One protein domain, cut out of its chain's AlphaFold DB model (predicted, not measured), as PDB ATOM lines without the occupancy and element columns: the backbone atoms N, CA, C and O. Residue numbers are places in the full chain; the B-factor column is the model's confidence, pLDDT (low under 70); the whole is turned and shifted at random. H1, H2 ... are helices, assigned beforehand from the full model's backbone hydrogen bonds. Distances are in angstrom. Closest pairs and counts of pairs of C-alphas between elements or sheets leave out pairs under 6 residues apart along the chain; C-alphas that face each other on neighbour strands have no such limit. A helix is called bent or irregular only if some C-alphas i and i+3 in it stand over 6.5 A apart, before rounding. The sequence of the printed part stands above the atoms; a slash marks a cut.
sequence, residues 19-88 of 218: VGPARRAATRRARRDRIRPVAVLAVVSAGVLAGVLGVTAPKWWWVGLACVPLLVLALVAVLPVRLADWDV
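What this domain is: This is residues 19 to 88 of the 218 residues of an uncharacterized protein of Saccharothrix ecbatanensis (UniProt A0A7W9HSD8). A long, gently bent helix, H1, runs the length of a rod; H2 folds back beside its second arm, H1b, as a helical hairpin, and short H3 packs on its first arm, H1a. The all-helix printed part has 70 residues, with helices in the order H1, H2, H3; it is only just extended, close to loose, with radius of gyration of the C-alphas 16.7 A and spans 55 by 17 by 15 A.

How they stand to each other: H1, residues 19 to 53, assigned as one helix by its hydrogen bonds, is bent: C-alphas 34 and 37 are 6.6 A apart, and arms H1a, residues 19 to 34, and H1b, residues 37 to 53, stand at a shallow tilt of 28 degrees. H1b touches residues 66 to 73 alone of H2, residues 61 to 78, closest at the C-alphas of Ala 42 and Pro 69, 5.4 A; this hairpin has a shallow tilt of 6 degrees, opposite ways. H3, residues 85 to 88, touches residues 19 to 26 alone of H1a, closest at the C-alphas of Arg 23 and Val 88, 5.1 A. Every O i to N i+4 pair is within hydrogen-bond range in H1a and H1b, and 12 of 14 in H2; H3 is too short for one.

Where its parts are: H1a, 22.4 A long, begins at C-alpha 19 (44.262, 129.064, 130.959), and H1b measures 23.8 A. H2, 26.3 A, is only just irregular, with C-alphas 66 and 69 6.54 A apart. H3, 5.3 A, ends at C-alpha 88 (48.514, 123.414, 134.438).

The domain as a whole: The C-alphas farthest apart, of Val 19 and Thr 56, are 55.3 A apart. The printed part has no cut, and both links are short. Residues 45 to 66 have pLDDT under 70.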
ATOM      1  N   VAL A  19      43.805 130.243 130.193       86.06
ATOM      2  CA  VAL A  19      44.262 129.064 130.959       86.06
ATOM      3  C   VAL A  19      43.662 127.755 130.409       86.06
ATOM      4  O   VAL A  19      44.181 126.656 130.626       86.06
ATOM      5  N   GLY A  20      42.560 127.843 129.653       85.88
ATOM      6  CA  GLY A  20      41.823 126.699 129.105       85.88
ATOM      7  C   GLY A  20      42.680 125.726 128.274       85.88
ATOM      8  O   GLY A  20      42.678 124.525 128.569       85.88
ATOM      9  N   PRO A  21      43.423 126.195 127.252       87.25
ATOM     10  CA  PRO A  21      44.371 125.379 126.492       87.25
ATOM     11  C   PRO A  21      45.380 124.625 127.367       87.25
ATOM     12  O   PRO A  21      45.546 123.414 127.195       87.25
ATOM     13  N   ALA A  22      45.987 125.301 128.345       86.12
ATOM     14  CA  ALA A  22      46.959 124.695 129.250       86.12
ATOM     15  C   ALA A  22      46.320 123.622 130.141       86.12
ATOM     16  O   ALA A  22      46.850 122.519 130.277       86.12
ATOM     17  N   ARG A  23      45.112 123.873 130.660       87.25
ATOM     18  CA  ARG A  23      44.361 122.890 131.456       87.25
ATOM     19  C   ARG A  23      44.016 121.643 130.643       87.25
ATOM     20  O   ARG A  23      44.131 120.521 131.143       87.25
ATOM     21  N   ARG A  24      43.639 121.808 129.369       85.62
ATOM     22  CA  ARG A  24      43.408 120.682 128.447       85.62
ATOM     23  C   ARG A  24      44.694 119.892 128.205       85.62
ATOM     24  O   ARG A  24      44.658 118.661 128.241       85.62
ATOM     25  N   ALA A  25      45.819 120.574 127.994       86.69
ATOM     26  CA  ALA A  25      47.121 119.938 127.810       86.69
ATOM     27  C   ALA A  25      47.563 119.152 129.061       86.69
ATOM     28  O   ALA A  25      47.924 117.977 128.941       86.69
ATOM     29  N   ALA A  26      47.427 119.736 130.255       87.44
ATOM     30  CA  ALA A  26      47.706 119.076 131.532       87.44
ATOM     31  C   ALA A  26      46.830 117.831 131.733       87.44
ATOM     32  O   ALA A  26      47.335 116.753 132.041       87.44
ATOM     33  N   THR A  27      45.526 117.939 131.448       86.06
ATOM     34  CA  THR A  27      44.589 116.805 131.535       86.06
ATOM     35  C   THR A  27      45.011 115.659 130.613       86.06
ATOM     36  O   THR A  27      45.013 114.500 131.025       86.06
ATOM     37  N   ARG A  28      45.388 115.964 129.362       84.81
ATOM     38  CA  ARG A  28      45.846 114.956 128.391       84.81
ATOM     39  C   ARG A  28      47.130 114.269 128.856       84.81
ATOM     40  O   ARG A  28      47.219 113.046 128.756       84.81
ATOM     41  N   ARG A  29      48.096 115.029 129.382       84.62
ATOM     42  CA  ARG A  29      49.355 114.485 129.916       84.62
ATOM     43  C   ARG A  29      49.099 113.585 131.124       84.62
ATOM     44  O   ARG A  29      49.497 112.427 131.095       84.62
ATOM     45  N   ALA A  30      48.330 114.052 132.105       84.50
ATOM     46  CA  ALA A  30      47.985 113.276 133.293       84.50
ATOM     47  C   ALA A  30      47.204 111.990 132.961       84.50
ATOM     48  O   ALA A  30      47.487 110.930 133.522       84.50
ATOM     49  N   ARG A  31      46.268 112.034 131.998       82.94
ATOM     50  CA  ARG A  31      45.608 110.816 131.489       82.94
ATOM     51  C   ARG A  31      46.614 109.861 130.855       82.94
ATOM     52  O   ARG A  31      46.579 108.672 131.150       82.94
ATOM     53  N   ARG A  32      47.522 110.362 130.012       81.62
ATOM     54  CA  ARG A  32      48.555 109.543 129.362       81.62
ATOM     55  C   ARG A  32      49.473 108.870 130.382       81.62
ATOM     56  O   ARG A  32      49.747 107.683 130.238       81.62
ATOM     57  N   ASP A  33      49.917 109.598 131.399       82.56
ATOM     58  CA  ASP A  33      50.822 109.066 132.421       82.56
ATOM     59  C   ASP A  33      50.123 108.074 133.357       82.56
ATOM     60  O   ASP A  33      50.740 107.097 133.769       82.56
ATOM     61  N   ARG A  34      48.814 108.232 133.595       80.06
ATOM     62  CA  ARG A  34      47.988 107.230 134.289       80.06
ATOM     63  C   ARG A  34      47.761 105.968 133.444       80.06
ATOM     64  O   ARG A  34      47.764 104.863 133.978       80.06
ATOM     65  N   ILE A  35      47.565 106.121 132.134       80.88
ATOM     66  CA  ILE A  35      47.268 105.016 131.211       80.88
ATOM     67  C   ILE A  35      48.517 104.190 130.878       80.88
ATOM     68  O   ILE A  35      48.425 102.971 130.789       80.88
ATOM     69  N   ARG A  36      49.685 104.822 130.713       79.25
ATOM     70  CA  ARG A  36      50.957 104.158 130.363       79.25
ATOM     71  C   ARG A  36      51.283 102.912 131.201       79.25
ATOM     72  O   ARG A  36      51.503 101.869 130.588       79.25
ATOM     73  N   PRO A  37      51.308 102.957 132.546       76.00
ATOM     74  CA  PRO A  37      51.635 101.780 133.346       76.00
ATOM     75  C   PRO A  37      50.575 100.684 133.201       76.00
ATOM     76  O   PRO A  37      50.932  99.518 133.088       76.00
ATOM     77  N   VAL A  38      49.288 101.048 133.124       77.12
ATOM     78  CA  VAL A  38      48.182 100.093 132.942       77.12
ATOM     79  C   VAL A  38      48.252  99.428 131.571       77.12
ATOM     80  O   VAL A  38      48.066  98.222 131.473       77.12
ATOM     81  N   ALA A  39      48.583 100.180 130.523       73.88
ATOM     82  CA  ALA A  39      48.779  99.647 129.181       73.88
ATOM     83  C   ALA A  39      49.964  98.670 129.127       73.88
ATOM     84  O   ALA A  39      49.833  97.595 128.551       73.88
ATOM     85  N   VAL A  40      51.092  98.995 129.769       78.31
ATOM     86  CA  VAL A  40      52.244  98.082 129.867       78.31
ATOM     87  C   VAL A  40      51.855  96.800 130.607       78.31
ATOM     88  O   VAL A  40      52.123  95.706 130.119       78.31
ATOM     89  N   LEU A  41      51.160  96.917 131.741       76.44
ATOM     90  CA  LEU A  41      50.721  95.769 132.540       76.44
ATOM     91  C   LEU A  41      49.679  94.915 131.803       76.44
ATOM     92  O   LEU A  41      49.718  93.691 131.887       76.44
ATOM     93  N   ALA A  42      48.792  95.543 131.030       72.12
ATOM     94  CA  ALA A  42      47.827  94.874 130.165       72.12
ATOM     95  C   ALA A  42      48.511  94.104 129.026       72.12
ATOM     96  O   ALA A  42      48.148  92.963 128.766       72.12
ATOM     97  N   VAL A  43      49.529  94.683 128.379       75.06
ATOM     98  CA  VAL A  43      50.291  94.012 127.310       75.06
ATOM     99  C   VAL A  43      51.095  92.835 127.865       75.06
ATOM    100  O   VAL A  43      51.062  91.747 127.291       75.06
ATOM    101  N   VAL A  44      51.770  93.019 129.003       75.38
ATOM    102  CA  VAL A  44      52.534  91.946 129.663       75.38
ATOM    103  C   VAL A  44      51.606  90.822 130.124       75.38
ATOM    104  O   VAL A  44      51.880  89.656 129.851       75.38
ATOM    105  N   SER A  45      50.485  91.148 130.771       68.50
ATOM    106  CA  SER A  45      49.531  90.133 131.233       68.50
ATOM    107  C   SER A  45      48.845  89.412 130.071       68.50
ATOM    108  O   SER A  45      48.742  88.191 130.121       68.50
ATOM    109  N   ALA A  46      48.476  90.103 128.988       66.50
ATOM    110  CA  ALA A  46      47.949  89.470 127.778       66.50
ATOM    111  C   ALA A  46      48.966  88.519 127.120       66.50
ATOM    112  O   ALA A  46      48.585  87.427 126.705       66.50
ATOM    113  N   GLY A  47      50.253  88.885 127.072       66.19
ATOM    114  CA  GLY A  47      51.317  88.016 126.554       66.19
ATOM    115  C   GLY A  47      51.539  86.759 127.404       66.19
ATOM    116  O   GLY A  47      51.669  85.662 126.863       66.19
ATOM    117  N   VAL A  48      51.517  86.896 128.735       66.38
ATOM    118  CA  VAL A  48      51.656  85.766 129.672       66.38
ATOM    119  C   VAL A  48      50.429  84.852 129.628       66.38
ATOM    120  O   VAL A  48      50.580  83.635 129.536       66.38
ATOM    121  N   LEU A  49      49.216  85.413 129.629       61.69
ATOM    122  CA  LEU A  49      47.985  84.632 129.483       61.69
ATOM    123  C   LEU A  49      47.939  83.895 128.141       61.69
ATOM    124  O   LEU A  49      47.558  82.726 128.112       61.69
ATOM    125  N   ALA A  50      48.368  84.536 127.050       63.16
ATOM    126  CA  ALA A  50      48.408  83.902 125.739       63.16
ATOM    127  C   ALA A  50      49.385  82.714 125.683       63.16
ATOM    128  O   ALA A  50      49.065  81.686 125.088       63.16
ATOM    129  N   GLY A  51      50.543  82.828 126.345       62.34
ATOM    130  CA  GLY A  51      51.539  81.755 126.424       62.34
ATOM    131  C   GLY A  51      51.129  80.577 127.318       62.34
ATOM    132  O   GLY A  51      51.448  79.437 126.997       62.34
ATOM    133  N   VAL A  52      50.404  80.828 128.415       59.53
ATOM    134  CA  VAL A  52      50.043  79.791 129.405       59.53
ATOM    135  C   VAL A  52      48.729  79.072 129.066       59.53
ATOM    136  O   VAL A  52      48.615  77.871 129.299       59.53
ATOM    137  N   LEU A  53      47.736  79.762 128.489       53.78
ATOM    138  CA  LEU A  53      46.403  79.191 128.204       53.78
ATOM    139  C   LEU A  53      46.218  78.691 126.764       53.78
ATOM    140  O   LEU A  53      45.191  78.077 126.465       53.78
ATOM    141  N   GLY A  54      47.205  78.899 125.884       54.91
ATOM    142  CA  GLY A  54      47.193  78.466 124.478       54.91
ATOM    143  C   GLY A  54      46.990  76.961 124.253       54.91
ATOM    144  O   GLY A  54      46.656  76.557 123.144       54.91
ATOM    145  N   VAL A  55      47.156  76.136 125.292       58.03
ATOM    146  CA  VAL A  55      47.193  74.670 125.174       58.03
ATOM    147  C   VAL A  55      45.914  73.981 125.685       58.03
ATOM    148  O   VAL A  55      45.673  72.834 125.322       58.03
ATOM    149  N   THR A  56      45.056  74.638 126.485       59.66
ATOM    150  CA  THR A  56      43.993  73.919 127.233       59.66
ATOM    151  C   THR A  56      42.606  74.575 127.283       59.66
ATOM    152  O   THR A  56      41.654  73.909 127.691       59.66
ATOM    153  N   ALA A  57      42.433  75.838 126.871       59.19
ATOM    154  CA  ALA A  57      41.171  76.562 127.085       59.19
ATOM    155  C   ALA A  57      40.226  76.604 125.853       59.19
ATOM    156  O   ALA A  57      40.689  76.793 124.723       59.19
ATOM    157  N   PRO A  58      38.889  76.525 126.044       68.81
ATOM    158  CA  PRO A  58      37.895  76.700 124.978       68.81
ATOM    159  C   PRO A  58      37.978  78.077 124.296       68.81
ATOM    160  O   PRO A  58      38.057  79.108 124.962       68.81
ATOM    161  N   LYS A  59      37.872  78.123 122.959       65.31
ATOM    162  CA  LYS A  59      38.062  79.348 122.144       65.31
ATOM    163  C   LYS A  59      37.168  80.544 122.527       65.31
ATOM    164  O   LYS A  59      37.562  81.681 122.307       65.31
ATOM    165  N   TRP A  60      35.993  80.318 123.118       67.44
ATOM    166  CA  TRP A  60      35.064  81.386 123.526       67.44
ATOM    167  C   TRP A  60      35.505  82.130 124.801       67.44
ATOM    168  O   TRP A  60      35.173  83.301 124.971       67.44
ATOM    169  N   TRP A  61      36.322  81.501 125.655       63.97
ATOM    170  CA  TRP A  61      36.880  82.123 126.865       63.97
ATOM    171  C   TRP A  61      37.913  83.218 126.551       63.97
ATOM    172  O   TRP A  61      38.056  84.185 127.301       63.97
ATOM    173  N   TRP A  62      38.577  83.112 125.399       62.81
ATOM    174  CA  TRP A  62      39.562  84.086 124.931       62.81
ATOM    175  C   TRP A  62      38.965  85.469 124.670       62.81
ATOM    176  O   TRP A  62      39.626  86.470 124.928       62.81
ATOM    177  N   VAL A  63      37.708  85.539 124.218       65.56
ATOM    178  CA  VAL A  63      37.032  86.816 123.939       65.56
ATOM    179  C   VAL A  63      36.781  87.585 125.239       65.56
ATOM    180  O   VAL A  63      37.066  88.776 125.315       65.56
ATOM    181  N   GLY A  64      36.326  86.897 126.291       65.50
ATOM    182  CA  GLY A  64      36.081  87.511 127.598       65.50
ATOM    183  C   GLY A  64      37.365  88.007 128.265       65.50
ATOM    184  O   GLY A  64      37.434  89.161 128.683       65.50
ATOM    185  N   LEU A  65      38.407  87.169 128.306       67.38
ATOM    186  CA  LEU A  65      39.690  87.509 128.934       67.38
ATOM    187  C   LEU A  65      40.466  88.597 128.178       67.38
ATOM    188  O   LEU A  65      41.099  89.433 128.818       67.38
ATOM    189  N   ALA A  66      40.373  88.645 126.845       67.12
ATOM    190  CA  ALA A  66      40.977  89.717 126.051       67.12
ATOM    191  C   ALA A  66      40.292  91.082 126.267       67.12
ATOM    192  O   ALA A  66      40.942  92.124 126.169       67.12
ATOM    193  N   CYS A  67      38.997  91.101 126.605       71.31
ATOM    194  CA  CYS A  67      38.256  92.338 126.861       71.31
ATOM    195  C   CYS A  67      38.520  92.946 128.247       71.31
ATOM    196  O   CYS A  67      38.379  94.158 128.406       71.31
ATOM    197  N   VAL A  68      38.931  92.152 129.242       77.31
ATOM    198  CA  VAL A  68      39.221  92.636 130.607       77.31
ATOM    199  C   VAL A  68      40.271  93.760 130.633       77.31
ATOM    200  O   VAL A  68      39.969  94.821 131.182       77.31
ATOM    201  N   PRO A  69      41.469  93.623 130.030       73.50
ATOM    202  CA  PRO A  69      42.453  94.704 130.022       73.50
ATOM    203  C   PRO A  69      41.958  95.957 129.288       73.50
ATOM    204  O   PRO A  69      42.263  97.067 129.724       73.50
ATOM    205  N   LEU A  70      41.155  95.806 128.227       76.56
ATOM    206  CA  LEU A  70      40.528  96.931 127.520       76.56
ATOM    207  C   LEU A  70      39.500  97.660 128.395       76.56
ATOM    208  O   LEU A  70      39.487  98.890 128.416       76.56
ATOM    209  N   LEU A  71      38.680  96.926 129.153       79.88
ATOM    210  CA  LEU A  71      37.719  97.497 130.099       79.88
ATOM    211  C   LEU A  71      38.415  98.217 131.255       79.88
ATOM    212  O   LEU A  71      38.003  99.315 131.621       79.88
ATOM    213  N   VAL A  72      39.499  97.650 131.794       78.81
ATOM    214  CA  VAL A  72      40.313  98.304 132.831       78.81
ATOM    215  C   VAL A  72      40.943  99.591 132.287       78.81
ATOM    216  O   VAL A  72      40.872 100.630 132.940       78.81
ATOM    217  N   LEU A  73      41.486  99.563 131.067       78.75
ATOM    218  CA  LEU A  73      41.987 100.752 130.367       78.75
ATOM    219  C   LEU A  73      40.901 101.819 130.181       78.75
ATOM    220  O   LEU A  73      41.141 102.991 130.475       78.75
ATOM    221  N   ALA A  74      39.708 101.420 129.730       78.69
ATOM    222  CA  ALA A  74      38.574 102.317 129.531       78.69
ATOM    223  C   ALA A  74      38.106 102.942 130.855       78.69
ATOM    224  O   ALA A  74      37.926 104.156 130.934       78.69
ATOM    225  N   LEU A  75      37.992 102.141 131.919       82.19
ATOM    226  CA  LEU A  75      37.612 102.611 133.250       82.19
ATOM    227  C   LEU A  75      38.626 103.634 133.784       82.19
ATOM    228  O   LEU A  75      38.250 104.736 134.191       82.19
ATOM    229  N   VAL A  76      39.923 103.316 133.706       77.81
ATOM    230  CA  VAL A  76      41.020 104.204 134.129       77.81
ATOM    231  C   VAL A  76      41.042 105.506 133.319       77.81
ATOM    232  O   VAL A  76      41.353 106.567 133.869       77.81
ATOM    233  N   ALA A  77      40.686 105.451 132.033       74.88
ATOM    234  CA  ALA A  77      40.617 106.622 131.168       74.88
ATOM    235  C   ALA A  77      39.440 107.559 131.500       74.88
ATOM    236  O   ALA A  77      39.558 108.761 131.259       74.88
ATOM    237  N   VAL A  78      38.328 107.046 132.040       79.56
ATOM    238  CA  VAL A  78      37.118 107.832 132.361       79.56
ATOM    239  C   VAL A  78      37.177 108.460 133.761       79.56
ATOM    240  O   VAL A  78      36.540 109.488 133.993       79.56
ATOM    241  N   LEU A  79      37.987 107.915 134.677       78.25
ATOM    242  CA  LEU A  79      38.162 108.461 136.026       78.25
ATOM    243  C   LEU A  79      38.593 109.945 136.015       78.25
ATOM    244  O   LEU A  79      39.505 110.318 135.264       78.25
ATOM    245  N   PRO A  80      38.016 110.796 136.891       75.44
ATOM    246  CA  PRO A  80      38.403 112.196 136.987       75.44
ATOM    247  C   PRO A  80      39.900 112.331 137.289       75.44
ATOM    248  O   PRO A  80      40.502 111.572 138.063       75.44
ATOM    249  N   VAL A  81      40.523 113.306 136.635       78.00
ATOM    250  CA  VAL A  81      41.919 113.670 136.870       78.00
ATOM    251  C   VAL A  81      41.919 114.841 137.835       78.00
ATOM    252  O   VAL A  81      41.379 115.900 137.521       78.00
ATOM    253  N   ARG A  82      42.523 114.649 139.009       77.56
ATOM    254  CA  ARG A  82      42.881 115.770 139.875       77.56
ATOM    255  C   ARG A  82      44.173 116.358 139.327       77.56
ATOM    256  O   ARG A  82      45.162 115.642 139.230       77.56
ATOM    257  N   LEU A  83      44.107 117.613 138.904       76.56
ATOM    258  CA  LEU A  83      45.263 118.378 138.458       76.56
ATOM    259  C   LEU A  83      45.685 119.285 139.603       76.56
ATOM    260  O   LEU A  83      44.826 119.949 140.184       76.56
ATOM    261  N   ALA A  84      46.977 119.309 139.913       83.50
ATOM    262  CA  ALA A  84      47.525 120.404 140.693       83.50
ATOM    263  C   ALA A  84      47.637 121.640 139.789       83.50
ATOM    264  O   ALA A  84      47.866 121.509 138.583       83.50
ATOM    265  N   ASP A  85      47.530 122.842 140.354       82.50
ATOM    266  CA  ASP A  85      47.696 124.085 139.584       82.50
ATOM    267  C   ASP A  85      49.051 124.120 138.869       82.50
ATOM    268  O   ASP A  85      49.154 124.534 137.715       82.50
ATOM    269  N   TRP A  86      50.079 123.559 139.505       83.94
ATOM    270  CA  TRP A  86      51.401 123.422 138.916       83.94
ATOM    271  C   TRP A  86      51.436 122.562 137.643       83.94
ATOM    272  O   TRP A  86      52.190 122.869 136.722       83.94
ATOM    273  N   ASP A  87      50.594 121.532 137.530       83.19
ATOM    274  CA  ASP A  87      50.514 120.719 136.307       83.19
ATOM    275  C   ASP A  87      49.977 121.541 135.132       83.19
ATOM    276  O   ASP A  87      50.381 121.346 133.984       83.19
ATOM    277  N   VAL A  88      49.069 122.479 135.421       83.44
ATOM    278  CA  VAL A  88      48.514 123.414 134.438       83.44
ATOM    279  C   VAL A  88      49.567 124.440 134.028       83.44
ATOM    280  O   VAL A  88      49.734 124.691 132.838       83.44
TER     281      VAL A  88